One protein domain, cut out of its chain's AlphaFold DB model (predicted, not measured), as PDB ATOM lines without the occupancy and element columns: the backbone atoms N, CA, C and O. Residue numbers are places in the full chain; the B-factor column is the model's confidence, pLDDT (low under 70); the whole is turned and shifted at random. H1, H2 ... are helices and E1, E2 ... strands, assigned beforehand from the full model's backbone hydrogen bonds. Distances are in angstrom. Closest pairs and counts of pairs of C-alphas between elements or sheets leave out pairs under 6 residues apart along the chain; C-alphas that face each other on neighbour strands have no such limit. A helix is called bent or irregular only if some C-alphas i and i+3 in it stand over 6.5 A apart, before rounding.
ATOM      1  N   THR A  19       4.736 -21.922 -21.138       93.75
ATOM      2  CA  THR A  19       4.050 -22.890 -21.987       93.75
ATOM      3  C   THR A  19       5.091 -23.627 -22.816       93.75
ATOM      4  O   THR A  19       5.970 -23.008 -23.426       93.75
ATOM      5  N   VAL A  20       5.007 -24.954 -22.842       95.25
ATOM      6  CA  VAL A  20       5.858 -25.815 -23.664       95.25
ATOM      7  C   VAL A  20       4.997 -26.542 -24.678       95.25
ATOM      8  O   VAL A  20       3.935 -27.051 -24.328       95.25
ATOM      9  N   ALA A  21       5.478 -26.638 -25.914       95.75
ATOM     10  CA  ALA A  21       4.839 -27.404 -26.968       95.75
ATOM     11  C   ALA A  21       5.840 -28.283 -27.718       95.75
ATOM     12  O   ALA A  21       6.945 -27.847 -28.039       95.75
ATOM     13  N   ILE A  22       5.432 -29.507 -28.043       96.50
ATOM     14  CA  ILE A  22       6.195 -30.437 -28.883       96.50
ATOM     15  C   ILE A  22       5.355 -30.766 -30.109       96.50
ATOM     16  O   ILE A  22       4.240 -31.263 -29.977       96.50
ATOM     17  N   GLU A  23       5.890 -30.464 -31.287       94.56
ATOM     18  CA  GLU A  23       5.232 -30.641 -32.579       94.56
ATOM     19  C   GLU A  23       5.530 -32.027 -33.149       94.56
ATOM     20  O   GLU A  23       6.676 -32.362 -33.444       94.56
ATOM     21  N   ILE A  24       4.487 -32.835 -33.289       95.19
ATOM     22  CA  ILE A  24       4.525 -34.222 -33.743       95.19
ATOM     23  C   ILE A  24       4.431 -34.253 -35.268       95.19
ATOM     24  O   ILE A  24       3.666 -33.498 -35.854       95.19
ATOM     25  N   GLY A  25       5.133 -35.178 -35.920       90.94
ATOM     26  CA  GLY A  25       5.144 -35.298 -37.382       90.94
ATOM     27  C   GLY A  25       3.833 -35.771 -38.029       90.94
ATOM     28  O   GLY A  25       3.801 -36.088 -39.213       90.94
ATOM     29  N   THR A  26       2.748 -35.862 -37.262       90.94
ATOM     30  CA  THR A  26       1.420 -36.315 -37.701       90.94
ATOM     31  C   THR A  26       0.424 -35.166 -37.581       90.94
ATOM     32  O   THR A  26       0.478 -34.419 -36.605       90.94
ATOM     33  N   ASP A  27      -0.485 -35.021 -38.549       88.19
ATOM     34  CA  ASP A  27      -1.584 -34.048 -38.482       88.19
ATOM     35  C   ASP A  27      -2.470 -34.305 -37.253       88.19
ATOM     36  O   ASP A  27      -2.713 -35.457 -36.879       88.19
ATOM     37  N   LEU A  28      -2.960 -33.240 -36.610       86.06
ATOM     38  CA  LEU A  28      -3.815 -33.358 -35.426       86.06
ATOM     39  C   LEU A  28      -5.074 -34.196 -35.686       86.06
ATOM     40  O   LEU A  28      -5.492 -34.963 -34.818       86.06
ATOM     41  N   TYR A  29      -5.668 -34.070 -36.871       85.81
ATOM     42  CA  TYR A  29      -6.892 -34.783 -37.233       85.81
ATOM     43  C   TYR A  29      -6.647 -36.238 -37.639       85.81
ATOM     44  O   TYR A  29      -7.579 -37.042 -37.590       85.81
ATOM     45  N   ASP A  30      -5.404 -36.579 -37.984       90.44
ATOM     46  CA  ASP A  30      -4.982 -37.943 -38.304       90.44
ATOM     47  C   ASP A  30      -4.420 -38.690 -37.081       90.44
ATOM     48  O   ASP A  30      -4.202 -39.901 -37.141       90.44
ATOM     49  N   LEU A  31      -4.203 -37.994 -35.959       90.88
ATOM     50  CA  LEU A  31      -3.651 -38.577 -34.739       90.88
ATOM     51  C   LEU A  31      -4.703 -39.431 -34.013       90.88
ATOM     52  O   LEU A  31      -5.668 -38.916 -33.439       90.88
ATOM     53  N   GLU A  32      -4.507 -40.750 -33.994       95.19
ATOM     54  CA  GLU A  32      -5.445 -41.689 -33.375       95.19
ATOM     55  C   GLU A  32      -5.520 -41.509 -31.848       95.19
ATOM     56  O   GLU A  32      -4.543 -41.157 -31.188       95.19
ATOM     57  N   LEU A  33      -6.670 -41.831 -31.243       95.88
ATOM     58  CA  LEU A  33      -6.879 -41.675 -29.795       95.88
ATOM     59  C   LEU A  33      -5.847 -42.450 -28.948       95.88
ATOM     60  O   LEU A  33      -5.444 -41.982 -27.888       95.88
ATOM     61  N   GLU A  34      -5.408 -43.629 -29.402       97.06
ATOM     62  CA  GLU A  34      -4.365 -44.405 -28.716       97.06
ATOM     63  C   GLU A  34      -3.015 -43.673 -28.734       97.06
ATOM     64  O   GLU A  34      -2.335 -43.608 -27.708       97.06
ATOM     65  N   GLN A  35      -2.669 -43.049 -29.865       96.75
ATOM     66  CA  GLN A  35      -1.468 -42.227 -30.001       96.75
ATOM     67  C   GLN A  35      -1.562 -40.973 -29.126       96.75
ATOM     68  O   GLN A  35      -0.608 -40.657 -28.419       96.75
ATOM     69  N   GLN A  36      -2.725 -40.312 -29.096       96.31
ATOM     70  CA  GLN A  36      -2.982 -39.160 -28.227       96.31
ATOM     71  C   GLN A  36      -2.767 -39.508 -26.750       96.31
ATOM     72  O   GLN A  36      -1.988 -38.848 -26.062       96.31
ATOM     73  N   CYS A  37      -3.394 -40.587 -26.270       97.19
ATOM     74  CA  CYS A  37      -3.206 -41.078 -24.904       97.19
ATOM     75  C   CYS A  37      -1.733 -41.376 -24.615       97.19
ATOM     76  O   CYS A  37      -1.220 -40.983 -23.566       97.19
ATOM     77  N   ARG A  38      -1.037 -42.032 -25.552       97.62
ATOM     78  CA  ARG A  38       0.369 -42.391 -25.373       97.62
ATOM     79  C   ARG A  38       1.276 -41.165 -25.280       97.62
ATOM     80  O   ARG A  38       2.146 -41.126 -24.416       97.62
ATOM     81  N   ILE A  39       1.065 -40.158 -26.120       97.56
ATOM     82  CA  ILE A  39       1.826 -38.903 -26.079       97.56
ATOM     83  C   ILE A  39       1.588 -38.179 -24.748       97.56
ATOM     84  O   ILE A  39       2.553 -37.778 -24.100       97.56
ATOM     85  N   LEU A  40       0.336 -38.078 -24.286       97.38
ATOM     86  CA  LEU A  40       0.020 -37.475 -22.986       97.38
ATOM     87  C   LEU A  40       0.707 -38.223 -21.830       97.38
ATOM     88  O   LEU A  40       1.294 -37.591 -20.952       97.38
ATOM     89  N   GLU A  41       0.722 -39.559 -21.853       97.31
ATOM     90  CA  GLU A  41       1.478 -40.369 -20.887       97.31
ATOM     91  C   GLU A  41       2.983 -40.081 -20.925       97.31
ATOM     92  O   GLU A  41       3.599 -39.941 -19.866       97.31
ATOM     93  N   LEU A  42       3.571 -39.980 -22.123       97.56
ATOM     94  CA  LEU A  42       4.995 -39.686 -22.307       97.56
ATOM     95  C   LEU A  42       5.370 -38.304 -21.781       97.56
ATOM     96  O   LEU A  42       6.485 -38.138 -21.288       97.56
ATOM     97  N   THR A  43       4.451 -37.334 -21.823       95.62
ATOM     98  CA  THR A  43       4.720 -36.040 -21.193       95.62
ATOM     99  C   THR A  43       4.832 -36.137 -19.680       95.62
ATOM    100  O   THR A  43       5.625 -35.425 -19.068       95.62
ATOM    101  N   GLY A  44       4.033 -37.005 -19.052       94.25
ATOM    102  CA  GLY A  44       3.953 -37.107 -17.597       94.25
ATOM    103  C   GLY A  44       3.500 -35.810 -16.912       94.25
ATOM    104  O   GLY A  44       3.720 -35.652 -15.706       94.25
ATOM    105  N   ARG A  45       2.890 -34.869 -17.652       93.81
ATOM    106  CA  ARG A  45       2.455 -33.566 -17.136       93.81
ATOM    107  C   ARG A  45       0.935 -33.525 -16.966       93.81
ATOM    108  O   ARG A  45       0.199 -33.781 -17.916       93.81
ATOM    109  N   PRO A  46       0.433 -33.206 -15.760       87.94
ATOM    110  CA  PRO A  46      -0.998 -33.036 -15.560       87.94
ATOM    111  C   PRO A  46      -1.478 -31.787 -16.306       87.94
ATOM    112  O   PRO A  46      -0.884 -30.723 -16.168       87.94
ATOM    113  N   GLY A  47      -2.569 -31.919 -17.060       87.69
ATOM    114  CA  GLY A  47      -3.116 -30.817 -17.856       87.69
ATOM    115  C   GLY A  47      -2.415 -30.596 -19.196       87.69
ATOM    116  O   GLY A  47      -2.678 -29.575 -19.821       87.69
ATOM    117  N   ALA A  48      -1.555 -31.524 -19.633       93.94
ATOM    118  CA  ALA A  48      -1.139 -31.566 -21.028       93.94
ATOM    119  C   ALA A  48      -2.360 -31.791 -21.935       93.94
ATOM    120  O   ALA A  48      -3.243 -32.584 -21.595       93.94
ATOM    121  N   ASP A  49      -2.394 -31.099 -23.068       94.75
ATOM    122  CA  ASP A  49      -3.466 -31.171 -24.063       94.75
ATOM    123  C   ASP A  49      -2.887 -31.074 -25.481       94.75
ATOM    124  O   ASP A  49      -1.675 -30.915 -25.653       94.75
ATOM    125  N   PHE A  50      -3.740 -31.192 -26.495       91.62
ATOM    126  CA  PHE A  50      -3.362 -31.037 -27.890       91.62
ATOM    127  C   PHE A  50      -3.774 -29.688 -28.476       91.62
ATOM    128  O   PHE A  50      -4.862 -29.179 -28.220       91.62
ATOM    129  N   ASP A  51      -2.906 -29.163 -29.332       86.50
ATOM    130  CA  ASP A  51      -3.135 -27.995 -30.178       86.50
ATOM    131  C   ASP A  51      -2.683 -28.296 -31.616       86.50
ATOM    132  O   ASP A  51      -2.019 -29.306 -31.875       86.50
ATOM    133  N   GLN A  52      -3.043 -27.435 -32.563       83.00
ATOM    134  CA  GLN A  52      -2.626 -27.535 -33.957       83.00
ATOM    135  C   GLN A  52      -1.460 -26.576 -34.243       83.00
ATOM    136  O   GLN A  52      -1.451 -25.433 -33.792       83.00
ATOM    137  N   SER A  53      -0.446 -27.028 -34.985       82.81
ATOM    138  CA  SER A  53       0.628 -26.157 -35.475       82.81
ATOM    139  C   SER A  53       0.207 -25.365 -36.711       82.81
ATOM    140  O   SER A  53      -0.817 -25.648 -37.332       82.81
ATOM    141  N   ALA A  54       1.030 -24.389 -37.103       74.25
ATOM    142  CA  ALA A  54       0.809 -23.614 -38.324       74.25
ATOM    143  C   ALA A  54       0.795 -24.493 -39.591       74.25
ATOM    144  O   ALA A  54       0.138 -24.156 -40.566       74.25
ATOM    145  N   THR A  55       1.475 -25.643 -39.574       75.31
ATOM    146  CA  THR A  55       1.500 -26.598 -40.692       75.31
ATOM    147  C   THR A  55       0.385 -27.647 -40.618       75.31
ATOM    148  O   THR A  55       0.305 -28.510 -41.490       75.31
ATOM    149  N   GLY A  56      -0.477 -27.587 -39.596       79.50
ATOM    150  CA  GLY A  56      -1.551 -28.552 -39.351       79.50
ATOM    151  C   GLY A  56      -1.163 -29.725 -38.441       79.50
ATOM    152  O   GLY A  56      -2.041 -30.457 -37.976       79.50
ATOM    153  N   CYS A  57       0.126 -29.875 -38.124       88.00
ATOM    154  CA  CYS A  57       0.648 -30.939 -37.271       88.00
ATOM    155  C   CYS A  57       0.102 -30.874 -35.836       88.00
ATOM    156  O   CYS A  57      -0.179 -29.805 -35.293       88.00
ATOM    157  N   ALA A  58      -0.023 -32.035 -35.197       91.38
ATOM    158  CA  ALA A  58      -0.401 -32.132 -33.797       91.38
ATOM    159  C   ALA A  58       0.704 -31.561 -32.905       91.38
ATOM    160  O   ALA A  58       1.887 -31.840 -33.097       91.38
ATOM    161  N   ARG A  59       0.324 -30.814 -31.873       94.50
ATOM    162  CA  ARG A  59       1.233 -30.336 -30.832       94.50
ATOM    163  C   ARG A  59       0.730 -30.811 -29.490       94.50
ATOM    164  O   ARG A  59      -0.423 -30.563 -29.171       94.50
ATOM    165  N   VAL A  60       1.580 -31.441 -28.690       96.56
ATOM    166  CA  VAL A  60       1.266 -31.621 -27.267       96.56
ATOM    167  C   VAL A  60       1.768 -30.407 -26.500       96.56
ATOM    168  O   VAL A  60       2.942 -30.050 -26.616       96.56
ATOM    169  N   VAL A  61       0.878 -29.762 -25.750       95.94
ATOM    170  CA  VAL A  61       1.109 -28.493 -25.052       95.94
ATOM    171  C   VAL A  61       0.876 -28.678 -23.557       95.94
ATOM    172  O   VAL A  61      -0.068 -29.353 -23.156       95.94
ATOM    173  N   TYR A  62       1.728 -28.096 -22.717       95.31
ATOM    174  CA  TYR A  62       1.557 -28.107 -21.265       95.31
ATOM    175  C   TYR A  62       2.182 -26.881 -20.600       95.31
ATOM    176  O   TYR A  62       3.083 -26.240 -21.139       95.31
ATOM    177  N   GLU A  63       1.715 -26.587 -19.389       93.00
ATOM    178  CA  GLU A  63       2.158 -25.444 -18.593       93.00
ATOM    179  C   GLU A  63       3.177 -25.847 -17.524       93.00
ATOM    180  O   GLU A  63       3.063 -26.888 -16.867       93.00
ATOM    181  N   LEU A  64       4.146 -24.967 -17.301       92.25
ATOM    182  CA  LEU A  64       5.136 -25.046 -16.241       92.25
ATOM    183  C   LEU A  64       5.040 -23.807 -15.342       92.25
ATOM    184  O   LEU A  64       4.910 -22.687 -15.838       92.25
ATOM    185  N   PRO A  65       5.159 -23.961 -14.011       89.31
ATOM    186  CA  PRO A  65       5.300 -22.812 -13.124       89.31
ATOM    187  C   PRO A  65       6.609 -22.072 -13.426       89.31
ATOM    188  O   PRO A  65       7.529 -22.635 -14.025       89.31
ATOM    189  N   HIS A  66       6.753 -20.827 -12.965       84.81
ATOM    190  CA  HIS A  66       8.021 -20.134 -13.159       84.81
ATOM    191  C   HIS A  66       9.143 -20.772 -12.341       84.81
ATOM    192  O   HIS A  66       9.270 -20.595 -11.129       84.81
ATOM    193  N   THR A  67       9.994 -21.505 -13.043       83.56
ATOM    194  CA  THR A  67      11.209 -22.117 -12.504       83.56
ATOM    195  C   THR A  67      12.476 -21.434 -13.021       83.56
ATOM    196  O   THR A  67      13.585 -21.904 -12.769       83.56
ATOM    197  N   GLY A  68      12.319 -20.346 -13.780       84.62
ATOM    198  CA  GLY A  68      13.362 -19.765 -14.614       84.62
ATOM    199  C   GLY A  68      13.612 -20.566 -15.898       84.62
ATOM    200  O   GLY A  68      13.362 -21.773 -15.976       84.62
ATOM    201  N   TRP A  69      14.151 -19.870 -16.903       85.44
ATOM    202  CA  TRP A  69      14.320 -20.380 -18.267       85.44
ATOM    203  C   TRP A  69      15.114 -21.692 -18.354       85.44
ATOM    204  O   TRP A  69      14.741 -22.607 -19.078       85.44
ATOM    205  N   VAL A  70      16.202 -21.817 -17.586       86.50
ATOM    206  CA  VAL A  70      17.081 -23.002 -17.629       86.50
ATOM    207  C   VAL A  70      16.355 -24.259 -17.154       86.50
ATOM    208  O   VAL A  70      16.488 -25.321 -17.763       86.50
ATOM    209  N   GLN A  71      15.585 -24.146 -16.072       89.56
ATOM    210  CA  GLN A  71      14.866 -25.285 -15.516       89.56
ATOM    211  C   GLN A  71      13.685 -25.672 -16.408       89.56
ATOM    212  O   GLN A  71      13.500 -26.857 -16.670       89.56
ATOM    213  N   ALA A  72      12.948 -24.685 -16.926       90.88
ATOM    214  CA  ALA A  72      11.842 -24.934 -17.842       90.88
ATOM    215  C   ALA A  72      12.331 -25.537 -19.174       90.88
ATOM    216  O   ALA A  72      11.749 -26.494 -19.671       90.88
ATOM    217  N   GLY A  73      13.469 -25.070 -19.699       91.19
ATOM    218  CA  GLY A  73      14.104 -25.657 -20.880       91.19
ATOM    219  C   GLY A  73      14.639 -27.077 -20.654       91.19
ATOM    220  O   GLY A  73      14.621 -27.887 -21.575       91.19
ATOM    221  N   THR A  74      15.085 -27.405 -19.435       93.19
ATOM    222  CA  THR A  74      15.478 -28.782 -19.078       93.19
ATOM    223  C   THR A  74      14.257 -29.701 -19.051       93.19
ATOM    224  O   THR A  74      14.307 -30.788 -19.614       93.19
ATOM    225  N   ASP A  75      13.150 -29.235 -18.469       94.38
ATOM    226  CA  ASP A  75      11.877 -29.962 -18.451       94.38
ATOM    227  C   ASP A  75      11.362 -30.236 -19.873       94.38
ATOM    228  O   ASP A  75      11.077 -31.380 -20.228       94.38
ATOM    229  N   ALA A  76      11.366 -29.202 -20.720       94.50
ATOM    230  CA  ALA A  76      11.001 -29.307 -22.128       94.50
ATOM    231  C   ALA A  76      11.874 -30.321 -22.883       94.50
ATOM    232  O   ALA A  76      11.356 -31.100 -23.684       94.50
ATOM    233  N   LEU A  77      13.183 -30.347 -22.613       95.12
ATOM    234  CA  LEU A  77      14.119 -31.284 -23.236       95.12
ATOM    235  C   LEU A  77      13.865 -32.737 -22.811       95.12
ATOM    236  O   LEU A  77      13.938 -33.630 -23.655       95.12
ATOM    237  N   ASP A  78      13.554 -32.972 -21.535       96.12
ATOM    238  CA  ASP A  78      13.243 -34.308 -21.017       96.12
ATOM    239  C   ASP A  78      11.973 -34.869 -21.675       96.12
ATOM    240  O   ASP A  78      11.956 -36.016 -22.133       96.12
ATOM    241  N   VAL A  79      10.930 -34.042 -21.792       96.62
ATOM    242  CA  VAL A  79       9.678 -34.411 -22.472       96.62
ATOM    243  C   VAL A  79       9.918 -34.619 -23.970       96.62
ATOM    244  O   VAL A  79       9.488 -35.633 -24.518       96.62
ATOM    245  N   LEU A  80      10.661 -33.724 -24.631       96.38
ATOM    246  CA  LEU A  80      11.048 -33.876 -26.037       96.38
ATOM    247  C   LEU A  80      11.756 -35.215 -26.275       96.38
ATOM    248  O   LEU A  80      11.423 -35.927 -27.217       96.38
ATOM    249  N   GLN A  81      12.707 -35.578 -25.412       96.19
ATOM    250  CA  GLN A  81      13.437 -36.838 -25.518       96.19
ATOM    251  C   GLN A  81      12.530 -38.060 -25.306       96.19
ATOM    252  O   GLN A  81      12.719 -39.071 -25.984       96.19
ATOM    253  N   ALA A  82      11.560 -37.984 -24.389       96.88
ATOM    254  CA  ALA A  82      10.590 -39.056 -24.170       96.88
ATOM    255  C   ALA A  82       9.684 -39.260 -25.394       96.88
ATOM    256  O   ALA A  82       9.523 -40.390 -25.852       96.88
ATOM    257  N   VAL A  83       9.152 -38.172 -25.961       96.75
ATOM    258  CA  VAL A  83       8.275 -38.212 -27.142       96.75
ATOM    259  C   VAL A  83       9.037 -38.686 -28.382       96.75
ATOM    260  O   VAL A  83       8.573 -39.598 -29.061       96.75
ATOM    261  N   LEU A  84      10.247 -38.169 -28.625       94.75
ATOM    262  CA  LEU A  84      11.119 -38.608 -29.728       94.75
ATOM    263  C   LEU A  84      11.534 -40.083 -29.650       94.75
ATOM    264  O   LEU A  84      12.004 -40.645 -30.637       94.75
ATOM    265  N   GLY A  85      11.405 -40.718 -28.482       93.88
ATOM    266  CA  GLY A  85      11.648 -42.149 -28.331       93.88
ATOM    267  C   GLY A  85      10.616 -43.022 -29.054       93.88
ATOM    268  O   GLY A  85      10.919 -44.179 -29.350       93.88
ATOM    269  N   GLU A  86       9.425 -42.484 -29.334       96.88
ATOM    270  CA  GLU A  86       8.288 -43.238 -29.881       96.88
ATOM    271  C   GLU A  86       7.614 -42.568 -31.087       96.88
ATOM    272  O   GLU A  86       7.013 -43.266 -31.903       96.88
ATOM    273  N   PHE A  87       7.737 -41.248 -31.232       96.50
ATOM    274  CA  PHE A  87       7.074 -40.464 -32.270       96.50
ATOM    275  C   PHE A  87       8.076 -39.633 -33.067       96.50
ATOM    276  O   PHE A  87       9.101 -39.187 -32.552       96.50
ATOM    277  N   GLU A  88       7.750 -39.400 -34.335       94.06
ATOM    278  CA  GLU A  88       8.419 -38.381 -35.135       94.06
ATOM    279  C   GLU A  88       8.036 -37.000 -34.595       94.06
ATOM    280  O   GLU A  88       6.866 -36.736 -34.311       94.06
ATOM    281  N   VAL A  89       9.024 -36.131 -34.415       94.38
ATOM    282  CA  VAL A  89       8.847 -34.781 -33.876       94.38
ATOM    283  C   VAL A  89       9.547 -33.828 -34.821       94.38
ATOM    284  O   VAL A  89      10.699 -34.066 -35.166       94.38
ATOM    285  N   PHE A  90       8.870 -32.751 -35.203       91.62
ATOM    286  CA  PHE A  90       9.408 -31.726 -36.097       91.62
ATOM    287  C   PHE A  90       9.928 -30.502 -35.354       91.62
ATOM    288  O   PHE A  90      10.745 -29.752 -35.892       91.62
ATOM    289  N   GLY A  91       9.510 -30.299 -34.105       92.06
ATOM    290  CA  GLY A  91      10.005 -29.189 -33.311       92.06
ATOM    291  C   GLY A  91       9.580 -29.213 -31.852       92.06
ATOM    292  O   GLY A  91       8.708 -29.971 -31.429       92.06
ATOM    293  N   ALA A  92      10.218 -28.350 -31.076       94.31
ATOM    294  CA  ALA A  92       9.873 -28.057 -29.700       94.31
ATOM    295  C   ALA A  92       9.935 -26.551 -29.468       94.31
ATOM    296  O   ALA A  92      10.785 -25.849 -30.018       94.31
ATOM    297  N   GLU A  93       9.041 -26.059 -28.629       93.50
ATOM    298  CA  GLU A  93       8.921 -24.655 -28.298       93.50
ATOM    299  C   GLU A  93       8.685 -24.482 -26.806       93.50
ATOM    300  O   GLU A  93       7.947 -25.239 -26.184       93.50
ATOM    301  N   ILE A  94       9.308 -23.455 -26.246       93.25
ATOM    302  CA  ILE A  94       9.032 -22.959 -24.908       93.25
ATOM    303  C   ILE A  94       8.822 -21.447 -24.997       93.25
ATOM    304  O   ILE A  94       9.590 -20.732 -25.642       93.25
ATOM    305  N   CYS A  95       7.774 -20.954 -24.354       91.38
ATOM    306  CA  CYS A  95       7.392 -19.550 -24.360       91.38
ATOM    307  C   CYS A  95       6.925 -19.139 -22.968       91.38
ATOM    308  O   CYS A  95       6.433 -19.971 -22.210       91.38
ATOM    309  N   ARG A  96       7.056 -17.863 -22.612       89.06
ATOM    310  CA  ARG A  96       6.330 -17.334 -21.456       89.06
ATOM    311  C   ARG A  96       4.826 -17.477 -21.685       89.06
ATOM    312  O   ARG A  96       4.329 -17.078 -22.736       89.06
ATOM    313  N   SER A  97       4.101 -17.989 -20.696       88.06
ATOM    314  CA  SER A  97       2.682 -18.316 -20.876       88.06
ATOM    315  C   SER A  97       1.807 -17.095 -21.181       88.06
ATOM    316  O   SER A  97       0.797 -17.212 -21.870       88.06
ATOM    317  N   ASP A  98       2.199 -15.899 -20.729       82.62
ATOM    318  CA  ASP A  98       1.488 -14.652 -21.035       82.62
ATOM    319  C   ASP A  98       1.639 -14.194 -22.493       82.62
ATOM    320  O   ASP A  98       0.818 -13.411 -22.963       82.62
ATOM    321  N   LEU A  99       2.637 -14.719 -23.207       81.12
ATOM    322  CA  LEU A  99       2.911 -14.431 -24.616       81.12
ATOM    323  C   LEU A  99       2.528 -15.594 -25.540       81.12
ATOM    324  O   LEU A  99       2.690 -15.481 -26.751       81.12
ATOM    325  N   TRP A 100       2.030 -16.717 -25.005       83.31
ATOM    326  CA  TRP A 100       1.753 -17.921 -25.797       83.31
ATOM    327  C   TRP A 100       0.716 -17.685 -26.897       83.31
ATOM    328  O   TRP A 100       0.900 -18.145 -28.023       83.31
ATOM    329  N   ALA A 101      -0.346 -16.943 -26.567       72.31
ATOM    330  CA  ALA A 101      -1.435 -16.611 -27.483       72.31
ATOM    331  C   ALA A 101      -1.040 -15.579 -28.551       72.31
ATOM    332  O   ALA A 101      -1.769 -15.404 -29.525       72.31
ATOM    333  N   GLU A 102       0.082 -14.883 -28.366       67.56
ATOM    334  CA  GLU A 102       0.655 -14.058 -29.419       67.56
ATOM    335  C   GLU A 102       1.306 -14.987 -30.443       67.56
ATOM    336  O   GLU A 102       2.072 -15.888 -30.083       67.56
ATOM    337  N   GLU A 103       0.989 -14.799 -31.726       58.12
ATOM    338  CA  GLU A 103       1.614 -15.604 -32.769       58.12
ATOM    339  C   GLU A 103       3.136 -15.445 -32.709       58.12
ATOM    340  O   GLU A 103       3.637 -14.323 -32.588       58.12
ATOM    341  N   PRO A 104       3.906 -16.540 -32.824       58.66
ATOM    342  CA  PRO A 104       5.350 -16.428 -32.853       58.66
ATOM    343  C   PRO A 104       5.761 -15.593 -34.069       58.66
ATOM    344  O   PRO A 104       5.390 -15.902 -35.204       58.66
ATOM    345  N   PRO A 119      17.262 -24.790 -49.125       48.78
ATOM    346  CA  PRO A 119      17.988 -25.003 -47.880       48.78
ATOM    347  C   PRO A 119      18.468 -26.456 -47.863       48.78
ATOM    348  O   PRO A 119      17.750 -27.354 -48.318       48.78
ATOM    349  N   ASP A 120      19.695 -26.689 -47.394       54.09
ATOM    350  CA  ASP A 120      20.149 -28.056 -47.133       54.09
ATOM    351  C   ASP A 120      19.064 -28.729 -46.273       54.09
ATOM    352  O   ASP A 120      18.648 -28.164 -45.255       54.09
ATOM    353  N   GLN A 121      18.578 -29.908 -46.691       56.12
ATOM    354  CA  GLN A 121      17.459 -30.666 -46.076       56.12
ATOM    355  C   GLN A 121      17.768 -31.178 -44.653       56.12
ATOM    356  O   GLN A 121      17.087 -32.026 -44.097       56.12
ATOM    357  N   ASP A 122      18.817 -30.628 -44.069       66.25
ATOM    358  CA  ASP A 122      19.719 -31.240 -43.129       66.25
ATOM    359  C   ASP A 122      20.121 -30.157 -42.102       66.25
ATOM    360  O   ASP A 122      21.279 -30.007 -41.723       66.25
ATOM    361  N   LEU A 123      19.196 -29.287 -41.701       77.94
ATOM    362  CA  LEU A 123      19.482 -28.186 -40.782       77.94
ATOM    363  C   LEU A 123      18.411 -28.133 -39.698       77.94
ATOM    364  O   LEU A 123      17.231 -28.354 -39.954       77.94
ATOM    365  N   THR A 124      18.823 -27.790 -38.480       83.81
ATOM    366  CA  THR A 124      17.891 -27.398 -37.421       83.81
ATOM    367  C   THR A 124      17.933 -25.887 -37.283       83.81
ATOM    368  O   THR A 124      19.013 -25.291 -37.202       83.81
ATOM    369  N   VAL A 125      16.760 -25.268 -37.254       85.69
ATOM    370  CA  VAL A 125      16.602 -23.835 -37.042       85.69
ATOM    371  C   VAL A 125      16.191 -23.609 -35.597       85.69
ATOM    372  O   VAL A 125      15.269 -24.242 -35.085       85.69
ATOM    373  N   VAL A 126      16.902 -22.708 -34.931       87.31
ATOM    374  CA  VAL A 126      16.557 -22.241 -33.594       87.31
ATOM    375  C   VAL A 126      16.181 -20.779 -33.691       87.31
ATOM    376  O   VAL A 126      16.984 -19.959 -34.132       87.31
ATOM    377  N   THR A 127      14.976 -20.447 -33.262       87.38
ATOM    378  CA  THR A 127      14.504 -19.073 -33.153       87.38
ATOM    379  C   THR A 127      14.407 -18.669 -31.693       87.38
ATOM    380  O   THR A 127      14.072 -19.476 -30.824       87.38
ATOM    381  N   VAL A 128      14.777 -17.424 -31.404       87.75
ATOM    382  CA  VAL A 128      14.842 -16.883 -30.046       87.75
ATOM    383  C   VAL A 128      14.269 -15.479 -30.056       87.75
ATOM    384  O   VAL A 128      14.789 -14.599 -30.739       87.75
ATOM    385  N   GLU A 129      13.229 -15.263 -29.266       87.38
ATOM    386  CA  GLU A 129      12.619 -13.955 -29.061       87.38
ATOM    387  C   GLU A 129      13.114 -13.353 -27.745       87.38
ATOM    388  O   GLU A 129      13.011 -13.972 -26.678       87.38
ATOM    389  N   LEU A 130      13.663 -12.145 -27.827       84.94
ATOM    390  CA  LEU A 130      14.191 -11.389 -26.701       84.94
ATOM    391  C   LEU A 130      13.375 -10.116 -26.492       84.94
ATOM    392  O   LEU A 130      13.101  -9.390 -27.445       84.94
ATOM    393  N   ASP A 131      13.060  -9.822 -25.236       81.25
ATOM    394  CA  ASP A 131      12.428  -8.568 -24.828       81.25
ATOM    395  C   ASP A 131      13.453  -7.419 -24.843       81.25
ATOM    396  O   ASP A 131      14.540  -7.539 -24.261       81.25
ATOM    397  N   SER A 132      13.118  -6.304 -25.493       68.31
ATOM    398  CA  SER A 132      13.939  -5.088 -25.556       68.31
ATOM    399  C   SER A 132      13.341  -3.884 -24.814       68.31
ATOM    400  O   SER A 132      13.988  -2.837 -24.757       68.31
ATOM    401  N   SER A 133      12.198  -4.060 -24.132       59.75
ATOM    402  CA  SER A 133      11.552  -3.033 -23.290       59.75
ATOM    403  C   SER A 133      12.491  -2.461 -22.215       59.75
ATOM    404  O   SER A 133      12.412  -1.294 -21.823       59.75
ATOM    405  N   VAL A 134      13.473  -3.250 -21.770       59.34
ATOM    406  CA  VAL A 134      14.619  -2.745 -21.011       59.34
ATOM    407  C   VAL A 134      15.635  -2.201 -22.013       59.34
ATOM    408  O   VAL A 134      16.459  -2.977 -22.473       59.34
ATOM    409  N   ARG A 135      15.610  -0.897 -22.346       52.53
ATOM    410  CA  ARG A 135      16.554  -0.245 -23.292       52.53
ATOM    411  C   ARG A 135      18.001  -0.740 -23.113       52.53
ATOM    412  O   ARG A 135      18.727  -0.254 -22.242       52.53
ATOM    413  N   ARG A 136      18.434  -1.696 -23.940       64.31
ATOM    414  CA  ARG A 136      19.807  -2.230 -23.940       64.31
ATOM    415  C   ARG A 136      20.587  -1.683 -25.111       64.31
ATOM    416  O   ARG A 136      20.030  -1.314 -26.141       64.31
ATOM    417  N   SER A 137      21.903  -1.615 -24.952       63.84
ATOM    418  CA  SER A 137      22.752  -1.097 -26.016       63.84
ATOM    419  C   SER A 137      22.793  -2.073 -27.198       63.84
ATOM    420  O   SER A 137      22.780  -3.292 -27.022       63.84
ATOM    421  N   THR A 138      22.952  -1.552 -28.414       66.56
ATOM    422  CA  THR A 138      23.257  -2.359 -29.611       66.56
ATOM    423  C   THR A 138      24.507  -3.235 -29.430       66.56
ATOM    424  O   THR A 138      24.634  -4.284 -30.063       66.56
ATOM    425  N   ALA A 139      25.413  -2.859 -28.520       73.75
ATOM    426  CA  ALA A 139      26.573  -3.662 -28.145       73.75
ATOM    427  C   ALA A 139      26.199  -4.947 -27.378       73.75
ATOM    428  O   ALA A 139      26.865  -5.969 -27.556       73.75
ATOM    429  N   ASP A 140      25.134  -4.932 -26.571       75.81
ATOM    430  CA  ASP A 140      24.660  -6.115 -25.840       75.81
ATOM    431  C   ASP A 140      24.000  -7.132 -26.780       75.81
ATOM    432  O   ASP A 140      24.174  -8.342 -26.611       75.81
ATOM    433  N   LEU A 141      23.312  -6.650 -27.822       75.38
ATOM    434  CA  LEU A 141      22.765  -7.493 -28.890       75.38
ATOM    435  C   LEU A 141      23.898  -8.105 -29.726       75.38
ATOM    436  O   LEU A 141      23.904  -9.306 -29.996       75.38
ATOM    437  N   GLY A 142      24.912  -7.300 -30.065       76.81
ATOM    438  CA  GLY A 142      26.124  -7.776 -30.734       76.81
ATOM    439  C   GLY A 142      26.866  -8.850 -29.933       76.81
ATOM    440  O   GLY A 142      27.358  -9.818 -30.514       76.81
ATOM    441  N   ARG A 143      26.904  -8.728 -28.598       80.50
ATOM    442  CA  ARG A 143      27.467  -9.758 -27.713       80.50
ATOM    443  C   ARG A 143      26.621 -11.029 -27.710       80.50
ATOM    444  O   ARG A 143      27.189 -12.102 -27.865       80.50
ATOM    445  N   ALA A 144      25.295 -10.924 -27.598       78.75
ATOM    446  CA  ALA A 144      24.405 -12.084 -27.677       78.75
ATOM    447  C   ALA A 144      24.583 -12.845 -29.004       78.75
ATOM    448  O   ALA A 144      24.772 -14.058 -29.002       78.75
ATOM    449  N   LEU A 145      24.639 -12.131 -30.132       78.81
ATOM    450  CA  LEU A 145      24.927 -12.729 -31.438       78.81
ATOM    451  C   LEU A 145      26.304 -13.400 -31.489       78.81
ATOM    452  O   LEU A 145      26.439 -14.456 -32.102       78.81
ATOM    453  N   LEU A 146      27.329 -12.815 -30.863       79.75
ATOM    454  CA  LEU A 146      28.669 -13.403 -30.821       79.75
ATOM    455  C   LEU A 146      28.689 -14.733 -30.054       79.75
ATOM    456  O   LEU A 146      29.300 -15.686 -30.535       79.75
ATOM    457  N   GLU A 147      27.996 -14.811 -28.914       80.31
ATOM    458  CA  GLU A 147      27.851 -16.053 -28.137       80.31
ATOM    459  C   GLU A 147      27.162 -17.149 -28.965       80.31
ATOM    460  O   GLU A 147      27.600 -18.299 -28.989       80.31
ATOM    461  N   LEU A 148      26.120 -16.785 -29.718       79.12
ATOM    462  CA  LEU A 148      25.360 -17.725 -30.546       79.12
ATOM    463  C   LEU A 148      26.121 -18.158 -31.814       79.12
ATOM    464  O   LEU A 148      26.014 -19.308 -32.247       79.12
ATOM    465  N   ARG A 149      26.963 -17.280 -32.379       76.94
ATOM    466  CA  ARG A 149      27.837 -17.591 -33.528       76.94
ATOM    467  C   ARG A 149      28.895 -18.648 -33.234       76.94
ATOM    468  O   ARG A 149      29.437 -19.230 -34.170       76.94
ATOM    469  N   ALA A 150      29.193 -18.920 -31.963       72.75
ATOM    470  CA  ALA A 150      30.115 -19.991 -31.590       72.75
ATOM    471  C   ALA A 150      29.611 -21.387 -32.005       72.75
ATOM    472  O   ALA A 150      30.378 -22.350 -31.989       72.75
ATOM    473  N   VAL A 151      28.329 -21.500 -32.363       70.62
ATOM    474  CA  VAL A 151      27.635 -22.777 -32.526       70.62
ATOM    475  C   VAL A 151      26.954 -22.935 -33.884       70.62
ATOM    476  O   VAL A 151      26.791 -24.059 -34.358       70.62
ATOM    477  N   GLY A 152      26.608 -21.836 -34.547       71.75
ATOM    478  CA  GLY A 152      25.972 -21.872 -35.857       71.75
ATOM    479  C   GLY A 152      25.942 -20.508 -36.529       71.75
ATOM    480  O   GLY A 152      26.473 -19.521 -36.014       71.75
ATOM    481  N   GLY A 153      25.306 -20.447 -37.697       76.19
ATOM    482  CA  GLY A 153      25.025 -19.176 -38.354       76.19
ATOM    483  C   GLY A 153      23.962 -18.425 -37.561       76.19
ATOM    484  O   GLY A 153      22.802 -18.809 -37.619       76.19
ATOM    485  N   ALA A 154      24.347 -17.388 -36.814       77.06
ATOM    486  CA  ALA A 154      23.413 -16.580 -36.031       77.06
ATOM    487  C   ALA A 154      23.253 -15.170 -36.614       77.06
ATOM    488  O   ALA A 154      24.244 -14.463 -36.862       77.06
ATOM    489  N   HIS A 155      22.001 -14.759 -36.800       75.94
ATOM    490  CA  HIS A 155      21.613 -13.432 -37.269       75.94
ATOM    491  C   HIS A 155      20.398 -12.909 -36.498       75.94
ATOM    492  O   HIS A 155      19.628 -13.677 -35.931       75.94
ATOM    493  N   CYS A 156      20.269 -11.585 -36.440       74.06
ATOM    494  CA  CYS A 156      19.106 -10.909 -35.877       74.06
ATOM    495  C   CYS A 156      18.213 -10.453 -37.027       74.06
ATOM    496  O   CYS A 156      18.717 -10.024 -38.065       74.06
ATOM    497  N   THR A 157      16.910 -10.530 -36.813       64.69
ATOM    498  CA  THR A 157      15.870 -10.189 -37.781       64.69
ATOM    499  C   THR A 157      14.941  -9.135 -37.177       64.69
ATOM    500  O   THR A 157      14.863  -9.061 -35.943       64.69
ATOM    501  N   PRO A 158      14.306  -8.271 -37.988       54.22
ATOM    502  CA  PRO A 158      13.437  -7.207 -37.482       54.22
ATOM    503  C   PRO A 158      12.203  -7.812 -36.814       54.22
ATOM    504  O   PRO A 158      11.516  -8.579 -37.462       54.22
ATOM    505  N   ALA A 159      11.893  -7.490 -35.562       55.62
ATOM    506  CA  ALA A 159      10.642  -7.901 -34.919       55.62
ATOM    507  C   ALA A 159       9.757  -6.663 -34.657       55.62
ATOM    508  O   ALA A 159      10.312  -5.567 -34.545       55.62
ATOM    509  N   PRO A 160       8.418  -6.811 -34.574       51.25
ATOM    510  CA  PRO A 160       7.507  -5.806 -34.028       51.25
ATOM    511  C   PRO A 160       7.983  -5.243 -32.685       51.25
ATOM    512  O   PRO A 160       8.784  -5.877 -31.993       51.25
ATOM    513  N   GLU A 161       7.465  -4.056 -32.361       56.62
ATOM    514  CA  GLU A 161       7.807  -3.183 -31.231       56.62
ATOM    515  C   GLU A 161       8.440  -3.876 -30.013       56.62
ATOM    516  O   GLU A 161       7.942  -4.863 -29.470       56.62
ATOM    517  N   ASP A 162       9.563  -3.304 -29.574       66.19
ATOM    518  CA  ASP A 162      10.316  -3.696 -28.388       66.19
ATOM    519  C   ASP A 162      10.788  -5.161 -28.330       66.19
ATOM    520  O   ASP A 162      11.110  -5.651 -27.243       66.19
ATOM    521  N   ARG A 163      10.995  -5.854 -29.459       73.88
ATOM    522  CA  ARG A 163      11.574  -7.214 -29.458       73.88
ATOM    523  C   ARG A 163      12.771  -7.379 -30.394       73.88
ATOM    524  O   ARG A 163      12.941  -6.681 -31.392       73.88
ATOM    525  N   HIS A 164      13.624  -8.353 -30.084       78.31
ATOM    526  CA  HIS A 164      14.643  -8.850 -31.008       78.31
ATOM    527  C   HIS A 164      14.399 -10.318 -31.311       78.31
ATOM    528  O   HIS A 164      14.265 -11.129 -30.396       78.31
ATOM    529  N   HIS A 165      14.413 -10.668 -32.594       80.31
ATOM    530  CA  HIS A 165      14.264 -12.045 -33.032       80.31
ATOM    531  C   HIS A 165      15.581 -12.561 -33.614       80.31
ATOM    532  O   HIS A 165      16.073 -12.063 -34.631       80.31
ATOM    533  N   LEU A 166      16.180 -13.540 -32.941       83.69
ATOM    534  CA  LEU A 166      17.434 -14.165 -33.340       83.69
ATOM    535  C   LEU A 166      17.154 -15.507 -34.004       83.69
ATOM    536  O   LEU A 166      16.409 -16.323 -33.469       83.69
ATOM    537  N   ILE A 167      17.815 -15.755 -35.128       82.56
ATOM    538  CA  ILE A 167      17.762 -17.024 -35.845       82.56
ATOM    539  C   ILE A 167      19.152 -17.642 -35.817       82.56
ATOM    540  O   ILE A 167      20.137 -16.998 -36.193       82.56
ATOM    541  N   LEU A 168      19.225 -18.900 -35.390       83.00
ATOM    542  CA  LEU A 168      20.414 -19.728 -35.453       83.00
ATOM    543  C   LEU A 168      20.166 -20.915 -36.375       83.00
ATOM    544  O   LEU A 168      19.239 -21.693 -36.169       83.00
ATOM    545  N   THR A 169      21.058 -21.100 -37.336       81.56
ATOM    546  CA  THR A 169      21.072 -22.285 -38.191       81.56
ATOM    547  C   THR A 169      22.159 -23.235 -37.711       81.56
ATOM    548  O   THR A 169      23.341 -22.870 -37.669       81.56
ATOM    549  N   MET A 170      21.765 -24.454 -37.350       80.31
ATOM    550  CA  MET A 170      22.660 -25.497 -36.856       80.31
ATOM    551  C   MET A 170      22.801 -26.618 -37.903       80.31
ATOM    552  O   MET A 170      21.787 -27.134 -38.373       80.31
ATOM    553  N   PRO A 171      24.031 -27.014 -38.285       71.88
ATOM    554  CA  PRO A 171      24.253 -28.087 -39.259       71.88
ATOM    555  C   PRO A 171      23.785 -29.469 -38.756       71.88
ATOM    556  O   PRO A 171      24.009 -29.773 -37.585       71.88
ATOM    557  N   ASN A 172      23.249 -30.329 -39.648       60.81
ATOM    558  CA  ASN A 172      22.539 -31.613 -39.387       60.81
ATOM    559  C   ASN A 172      23.164 -32.652 -38.456       60.81
ATOM    560  O   ASN A 172      22.633 -33.745 -38.273       60.81
ATOM    561  N   ARG A 173      24.358 -32.424 -37.921       55.84
ATOM    562  CA  ARG A 173      25.006 -33.428 -37.070       55.84
ATOM    563  C   ARG A 173      24.365 -33.532 -35.685       55.84
ATOM    564  O   ARG A 173      24.807 -34.355 -34.886       55.84
ATOM    565  N   SER A 174      23.356 -32.717 -35.395       60.50
ATOM    566  CA  SER A 174      22.615 -32.682 -34.142       60.50
ATOM    567  C   SER A 174      21.153 -33.046 -34.382       60.50
ATOM    568  O   SER A 174      20.453 -32.303 -35.055       60.50
ATOM    569  N   SER A 175      20.677 -34.143 -33.785       82.88
ATOM    570  CA  SER A 175      19.235 -34.399 -33.631       82.88
ATOM    571  C   SER A 175      18.528 -33.200 -32.984       82.88
ATOM    572  O   SER A 175      19.189 -32.431 -32.285       82.88
ATOM    573  N   LEU A 176      17.200 -33.073 -33.105       86.12
ATOM    574  CA  LEU A 176      16.421 -32.024 -32.416       86.12
ATOM    575  C   LEU A 176      16.767 -31.906 -30.920       86.12
ATOM    576  O   LEU A 176      16.933 -30.799 -30.412       86.12
ATOM    577  N   VAL A 177      16.978 -33.032 -30.227       88.44
ATOM    578  CA  VAL A 177      17.452 -33.064 -28.827       88.44
ATOM    579  C   VAL A 177      18.829 -32.421 -28.688       88.44
ATOM    580  O   VAL A 177      19.061 -31.610 -27.795       88.44
ATOM    581  N   SER A 178      19.763 -32.773 -29.571       86.69
ATOM    582  CA  SER A 178      21.125 -32.239 -29.537       86.69
ATOM    583  C   SER A 178      21.141 -30.743 -29.858       86.69
ATOM    584  O   SER A 178      21.826 -29.988 -29.171       86.69
ATOM    585  N   ALA A 179      20.364 -30.305 -30.851       86.06
ATOM    586  CA  ALA A 179      20.206 -28.900 -31.207       86.06
ATOM    587  C   ALA A 179      19.588 -28.111 -30.045       86.06
ATOM    588  O   ALA A 179      20.149 -27.100 -29.633       86.06
ATOM    589  N   SER A 180      18.526 -28.637 -29.428       87.62
ATOM    590  CA  SER A 180      17.875 -28.043 -28.253       87.62
ATOM    591  C   SER A 180      18.823 -27.930 -27.060       87.62
ATOM    592  O   SER A 180      18.930 -26.873 -26.440       87.62
ATOM    593  N   ALA A 181      19.580 -28.989 -26.761       88.38
ATOM    594  CA  ALA A 181      20.538 -28.997 -25.659       88.38
ATOM    595  C   ALA A 181      21.688 -28.003 -25.879       88.38
ATOM    596  O   ALA A 181      22.171 -27.372 -24.935       88.38
ATOM    597  N   VAL A 182      22.159 -27.877 -27.119       85.38
ATOM    598  CA  VAL A 182      23.220 -26.936 -27.472       85.38
ATOM    599  C   VAL A 182      22.687 -25.498 -27.452       85.38
ATOM    600  O   VAL A 182      23.311 -24.646 -26.823       85.38
ATOM    601  N   ALA A 183      21.519 -25.240 -28.044       83.62
ATOM    602  CA  ALA A 183      20.848 -23.944 -27.996       83.62
ATOM    603  C   ALA A 183      20.609 -23.488 -26.554       83.62
ATOM    604  O   ALA A 183      21.012 -22.389 -26.180       83.62
ATOM    605  N   GLY A 184      20.059 -24.365 -25.709       85.31
ATOM    606  CA  GLY A 184      19.837 -24.089 -24.292       85.31
ATOM    607  C   GLY A 184      21.116 -23.665 -23.569       85.31
ATOM    608  O   GLY A 184      21.110 -22.669 -22.850       85.31
ATOM    609  N   LYS A 185      22.246 -24.347 -23.815       85.81
ATOM    610  CA  LYS A 185      23.553 -23.971 -23.240       85.81
ATOM    611  C   LYS A 185      24.029 -22.597 -23.711       85.81
ATOM    612  O   LYS A 185      24.522 -21.820 -22.895       85.81
ATOM    613  N   CYS A 186      23.883 -22.292 -24.996       83.62
ATOM    614  CA  CYS A 186      24.284 -21.005 -25.572       83.62
ATOM    615  C   CYS A 186      23.403 -19.844 -25.118       83.62
ATOM    616  O   CYS A 186      23.852 -18.701 -25.090       83.62
ATOM    617  N   LEU A 187      22.165 -20.134 -24.728       86.75
ATOM    618  CA  LEU A 187      21.224 -19.137 -24.246       86.75
ATOM    619  C   LEU A 187      21.374 -18.813 -22.760       86.75
ATOM    620  O   LEU A 187      20.831 -17.806 -22.328       86.75
ATOM    621  N   ILE A 188      22.154 -19.569 -21.981       86.50
ATOM    622  CA  ILE A 188      22.468 -19.220 -20.581       86.50
ATOM    623  C   ILE A 188      23.103 -17.819 -20.467       86.50
ATOM    624  O   ILE A 188      22.552 -16.981 -19.750       86.50
ATOM    625  N   PRO A 189      24.218 -17.500 -21.163       83.50
ATOM    626  CA  PRO A 189      24.794 -16.155 -21.112       83.50
ATOM    627  C   PRO A 189      23.854 -15.097 -21.694       83.50
ATOM    628  O   PRO A 189      23.812 -13.979 -21.180       83.50
ATOM    629  N   VAL A 190      23.067 -15.446 -22.719       83.50
ATOM    630  CA  VAL A 190      22.054 -14.547 -23.285       83.50
ATOM    631  C   VAL A 190      20.985 -14.229 -22.246       83.50
ATOM    632  O   VAL A 190      20.707 -13.058 -22.066       83.50
ATOM    633  N   GLY A 191      20.481 -15.209 -21.496       82.81
ATOM    634  CA  GLY A 191      19.470 -15.042 -20.445       82.81
ATOM    635  C   GLY A 191      19.953 -14.275 -19.208       82.81
ATOM    636  O   GLY A 191      19.146 -13.746 -18.451       82.81
ATOM    637  N   HIS A 192      21.269 -14.174 -18.990       82.06
ATOM    638  CA  HIS A 192      21.833 -13.250 -17.992       82.06
ATOM    639  C   HIS A 192      21.793 -11.795 -18.456       82.06
ATOM    640  O   HIS A 192      21.814 -10.871 -17.639       82.06
ATOM    641  N   MET A 193      21.789 -11.595 -19.769       79.12
ATOM    642  CA  MET A 193      21.628 -10.293 -20.381       79.12
ATOM    643  C   MET A 193      20.136 -10.096 -20.620       79.12
ATOM    644  O   MET A 193      19.474  -9.465 -19.820       79.12
ATOM    645  N   TRP A 194      19.578 -10.679 -21.654       81.88
ATOM    646  CA  TRP A 194      18.228 -10.476 -22.141       81.88
ATOM    647  C   TRP A 194      17.179 -11.302 -21.405       81.88
ATOM    648  O   TRP A 194      17.449 -12.404 -20.931       81.88
ATOM    649  N   GLN A 195      15.953 -10.788 -21.374       85.56
ATOM    650  CA  GLN A 195      14.793 -11.599 -21.037       85.56
ATOM    651  C   GLN A 195      14.381 -12.386 -22.281       85.56
ATOM    652  O   GLN A 195      14.070 -11.806 -23.318       85.56
ATOM    653  N   ILE A 196      14.441 -13.711 -22.175       87.50
ATOM    654  CA  ILE A 196      14.038 -14.626 -23.243       87.50
ATOM    655  C   ILE A 196      12.534 -14.852 -23.115       87.50
ATOM    656  O   ILE A 196      12.066 -15.345 -22.087       87.50
ATOM    657  N   ASN A 197      11.789 -14.479 -24.150       87.44
ATOM    658  CA  ASN A 197      10.338 -14.622 -24.202       87.44
ATOM    659  C   ASN A 197       9.920 -15.956 -24.814       87.44
ATOM    660  O   ASN A 197       8.954 -16.568 -24.363       87.44
ATOM    661  N   ARG A 198      10.656 -16.408 -25.831       89.56
ATOM    662  CA  ARG A 198      10.319 -17.590 -26.621       89.56
ATOM    663  C   ARG A 198      11.582 -18.204 -27.200       89.56
ATOM    664  O   ARG A 198      12.479 -17.485 -27.639       89.56
ATOM    665  N   VAL A 199      11.653 -19.528 -27.211       91.19
ATOM    666  CA  VAL A 199      12.649 -20.279 -27.976       91.19
ATOM    667  C   VAL A 199      11.949 -21.424 -28.652       91.19
ATOM    668  O   VAL A 199      11.253 -22.204 -28.001       91.19
ATOM    669  N   ARG A 200      12.204 -21.561 -29.943       91.19
ATOM    670  CA  ARG A 200      11.724 -22.680 -30.728       91.19
ATOM    671  C   ARG A 200      12.885 -23.322 -31.459       91.19
ATOM    672  O   ARG A 200      13.769 -22.644 -31.969       91.19
ATOM    673  N   VAL A 201      12.890 -24.644 -31.469       91.25
ATOM    674  CA  VAL A 201      13.856 -25.489 -32.166       91.25
ATOM    675  C   VAL A 201      13.045 -26.356 -33.107       91.25
ATOM    676  O   VAL A 201      12.167 -27.085 -32.659       91.25
ATOM    677  N   VAL A 202      13.302 -26.259 -34.401       89.50
ATOM    678  CA  VAL A 202      12.464 -26.880 -35.426       89.50
ATOM    679  C   VAL A 202      13.329 -27.332 -36.598       89.50
ATOM    680  O   VAL A 202      14.397 -26.773 -36.861       89.50
ATOM    681  N   GLU A 203      12.904 -28.377 -37.293       87.25
ATOM    682  CA  GLU A 203      13.539 -28.801 -38.536       87.25
ATOM    683  C   GLU A 203      13.445 -27.703 -39.600       87.25
ATOM    684  O   GLU A 203      12.446 -26.986 -39.691       87.25
ATOM    685  N   SER A 204      14.486 -27.553 -40.426       81.44
ATOM    686  CA  SER A 204      14.521 -26.499 -41.443       81.44
ATOM    687  C   SER A 204      13.350 -26.595 -42.411       81.44
ATOM    688  O   SER A 204      12.771 -25.569 -42.750       81.44
ATOM    689  N   GLN A 205      12.951 -27.802 -42.821       78.88
ATOM    690  CA  GLN A 205      11.812 -27.985 -43.715       78.88
ATOM    691  C   GLN A 205      10.517 -27.457 -43.094       78.88
ATOM    692  O   GLN A 205       9.804 -26.705 -43.753       78.88
ATOM    693  N   THR A 206      10.237 -27.789 -41.834       81.50
ATOM    694  CA  THR A 206       9.058 -27.290 -41.114       81.50
ATOM    695  C   THR A 206       9.128 -25.777 -40.951       81.50
ATOM    696  O   THR A 206       8.183 -25.091 -41.318       81.50
ATOM    697  N   TYR A 207      10.279 -25.233 -40.545       80.06
ATOM    698  CA  TYR A 207      10.491 -23.785 -40.476       80.06
ATOM    699  C   TYR A 207      10.220 -23.080 -41.816       80.06
ATOM    700  O   TYR A 207       9.587 -22.028 -41.867       80.06
ATOM    701  N   HIS A 208      10.668 -23.670 -42.926       74.56
ATOM    702  CA  HIS A 208      10.416 -23.139 -44.261       74.56
ATOM    703  C   HIS A 208       8.961 -23.291 -44.694       74.56
ATOM    704  O   HIS A 208       8.450 -22.374 -45.322       74.56
ATOM    705  N   LEU A 209       8.284 -24.387 -44.348       73.50
ATOM    706  CA  LEU A 209       6.854 -24.557 -44.610       73.50
ATOM    707  C   LEU A 209       6.021 -23.525 -43.852       73.50
ATOM    708  O   LEU A 209       5.097 -22.969 -44.428       73.50
ATOM    709  N   GLU A 210       6.372 -23.214 -42.607       74.25
ATOM    710  CA  GLU A 210       5.717 -22.156 -41.832       74.25
ATOM    711  C   GLU A 210       5.943 -20.775 -42.440       74.25
ATOM    712  O   GLU A 210       5.020 -19.966 -42.534       74.25
ATOM    713  N   LEU A 211       7.169 -20.506 -42.894       69.69
ATOM    714  CA  LEU A 211       7.477 -19.282 -43.624       69.69
ATOM    715  C   LEU A 211       6.767 -19.230 -44.977       69.69
ATOM    716  O   LEU A 211       6.347 -18.154 -45.381       69.69
ATOM    717  N   GLU A 212       6.626 -20.353 -45.680       62.66
ATOM    718  CA  GLU A 212       5.903 -20.444 -46.947       62.66
ATOM    719  C   GLU A 212       4.398 -20.281 -46.766       62.66
ATOM    720  O   GLU A 212       3.779 -19.599 -47.572       62.66
ATOM    721  N   ASP A 213       3.800 -20.894 -45.748       58.16
ATOM    722  CA  ASP A 213       2.375 -20.765 -45.448       58.16
ATOM    723  C   ASP A 213       2.035 -19.315 -45.082       58.16
ATOM    724  O   ASP A 213       1.115 -18.718 -45.640       58.16
ATOM    725  N   ARG A 214       2.901 -18.668 -44.292       56.94
ATOM    726  CA  ARG A 214       2.833 -17.221 -44.046       56.94
ATOM    727  C   ARG A 214       3.122 -16.394 -45.296       56.94
ATOM    728  O   ARG A 214       2.446 -15.405 -45.545       56.94
ATOM    729  N   ALA A 215       4.061 -16.811 -46.143       48.41
ATOM    730  CA  ALA A 215       4.321 -16.171 -47.431       48.41
ATOM    731  C   ALA A 215       3.161 -16.349 -48.429       48.41
ATOM    732  O   ALA A 215       3.056 -15.573 -49.378       48.41
ATOM    733  N   ARG A 216       2.284 -17.342 -48.232       46.16
ATOM    734  CA  ARG A 216       1.022 -17.518 -48.963       46.16
ATOM    735  C   ARG A 216      -0.116 -16.688 -48.374       46.16
ATOM    736  O   ARG A 216      -1.183 -16.653 -48.991       46.16
TER     737      ARG A 216
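AT A GLANCE: This is residues 19 to 104 and 119 to 216 of the 467 residues of an uncharacterized protein of Rhodococcus sp. PBTS 1 (UniProt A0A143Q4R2). One long, twisted sheet of eight antiparallel strands is covered on one face by four helices side by side in a row, H1, H2, H4 and H3, while the other face is bare but for H5, which sticks out from near the middle. The sheet has two halves, E2, E3, E1, E4 and E8, E5, E7, E6, each with two of the row's helices over it, and they join where E4 runs beside E8. The printed part has 184 residues with five named helices and eight named strands, in the order E1 H1 E2 E3 H2 E4 E5 H3 E6 E7 H4 E8 H5. The class is mixed, helices and strands. The whole is compact, with a radius of gyration of the C-alphas of 15.9 A and spans of 51 by 37 by 31 A.

IN THESE COORDINATES: E1, residues 19 to 27, starts at C-alpha 19 (4.050, -22.890, -21.987) and bends by 70 degrees at residue 24. H1 is residues 33 to 43, E2 residues 49 to 52, and E3 residues 57 to 64, 22.3 A long. H2, residues 69 to 84, measures 21.8 A, and E4, residues 89 to 96, measures 21.6 A. Beyond the cut comes E5, residues 123 to 131, 26.3 A long from C-alpha 123 at (19.482, -28.186, -40.782). H3 is residues 138 to 149, E6 residues 153 to 158, and E7 residues 163 to 171, also 26.3 A long. H4, residues 176 to 193, is 25.4 A long, with a kink of 37 degrees near residue 186; it is irregular, but only just, with C-alphas 186 and 189 6.6 A apart. E8, residues 195 to 203, measures 24.6 A. H5, residues 204 to 215, ends at C-alpha 215 (4.321, -16.171, -47.431).

HOW THE PARTS SIT: The sheet runs E2, E3, E1, E4, E8, E5, E7, E6, with E2 and E6 as edge strands. E1 and E4 are antiparallel, with N 21 and O 93 2.9 A apart, within hydrogen-bond range. E4 and E8 are antiparallel at 173 degrees, with N 94 and O 199 at 2.9 A, and E8 and E5 have N 127 and O 200 at 2.8 A. E2 and E3 form a hairpin, with N 51 and O 59 at 2.9 A; so do E6 and E7, with N 155 and O 167 at 3.0 A. Four split strand-helix-strand units, in which another strand lies between the two strands, have right-handed crossovers: E1, H1, E2; E3, H2, E4; E5, H3, E6; and E7, H4, E8. H1, H2, H3 and H4 are on the same face and H5 is on the opposite face, three layers with the sheet between helices. H2 is over E1 and E4 at a height over the sheet of 8.9 A, and H4 is over E8 and E5 at 8.7 A. H2 and H4 touch, closest at the C-alphas of Gln 81 and Val 177, 6.4 A, at a shallow tilt of 6 degrees, opposite ways. H1 touches residues 79 to 83 of H2, closest at the C-alphas of Thr 43 and Val 79, 5.4 A, at a steep tilt of 39 degrees. H3 touches residues 186 to 193 of H4, closest at the C-alphas of Ala 144 and Val 190, 5.6 A. H5 stands up from the sheet at 58 degrees and touches no helix. In H1, H2, H3 and H5 every O i to N i+4 pair is within hydrogen-bond range; in H4 12 of 14 are.

THE WHOLE: The two C-alphas farthest apart, those of Glu 34 and Ser 137, are 51.2 A apart. Residues 105 to 118 are not printed, and C-alphas 104 and 119 are 21.4 A apart across this cut, in the link from E4 to E5. Of the links that are printed whole, none is long. The mean pLDDT of the printed part is 82.6; residues 102 to 104, 119 to 122, 132 to 138, 157 to 162, 172 to 174 and 211 to 216 are under 70.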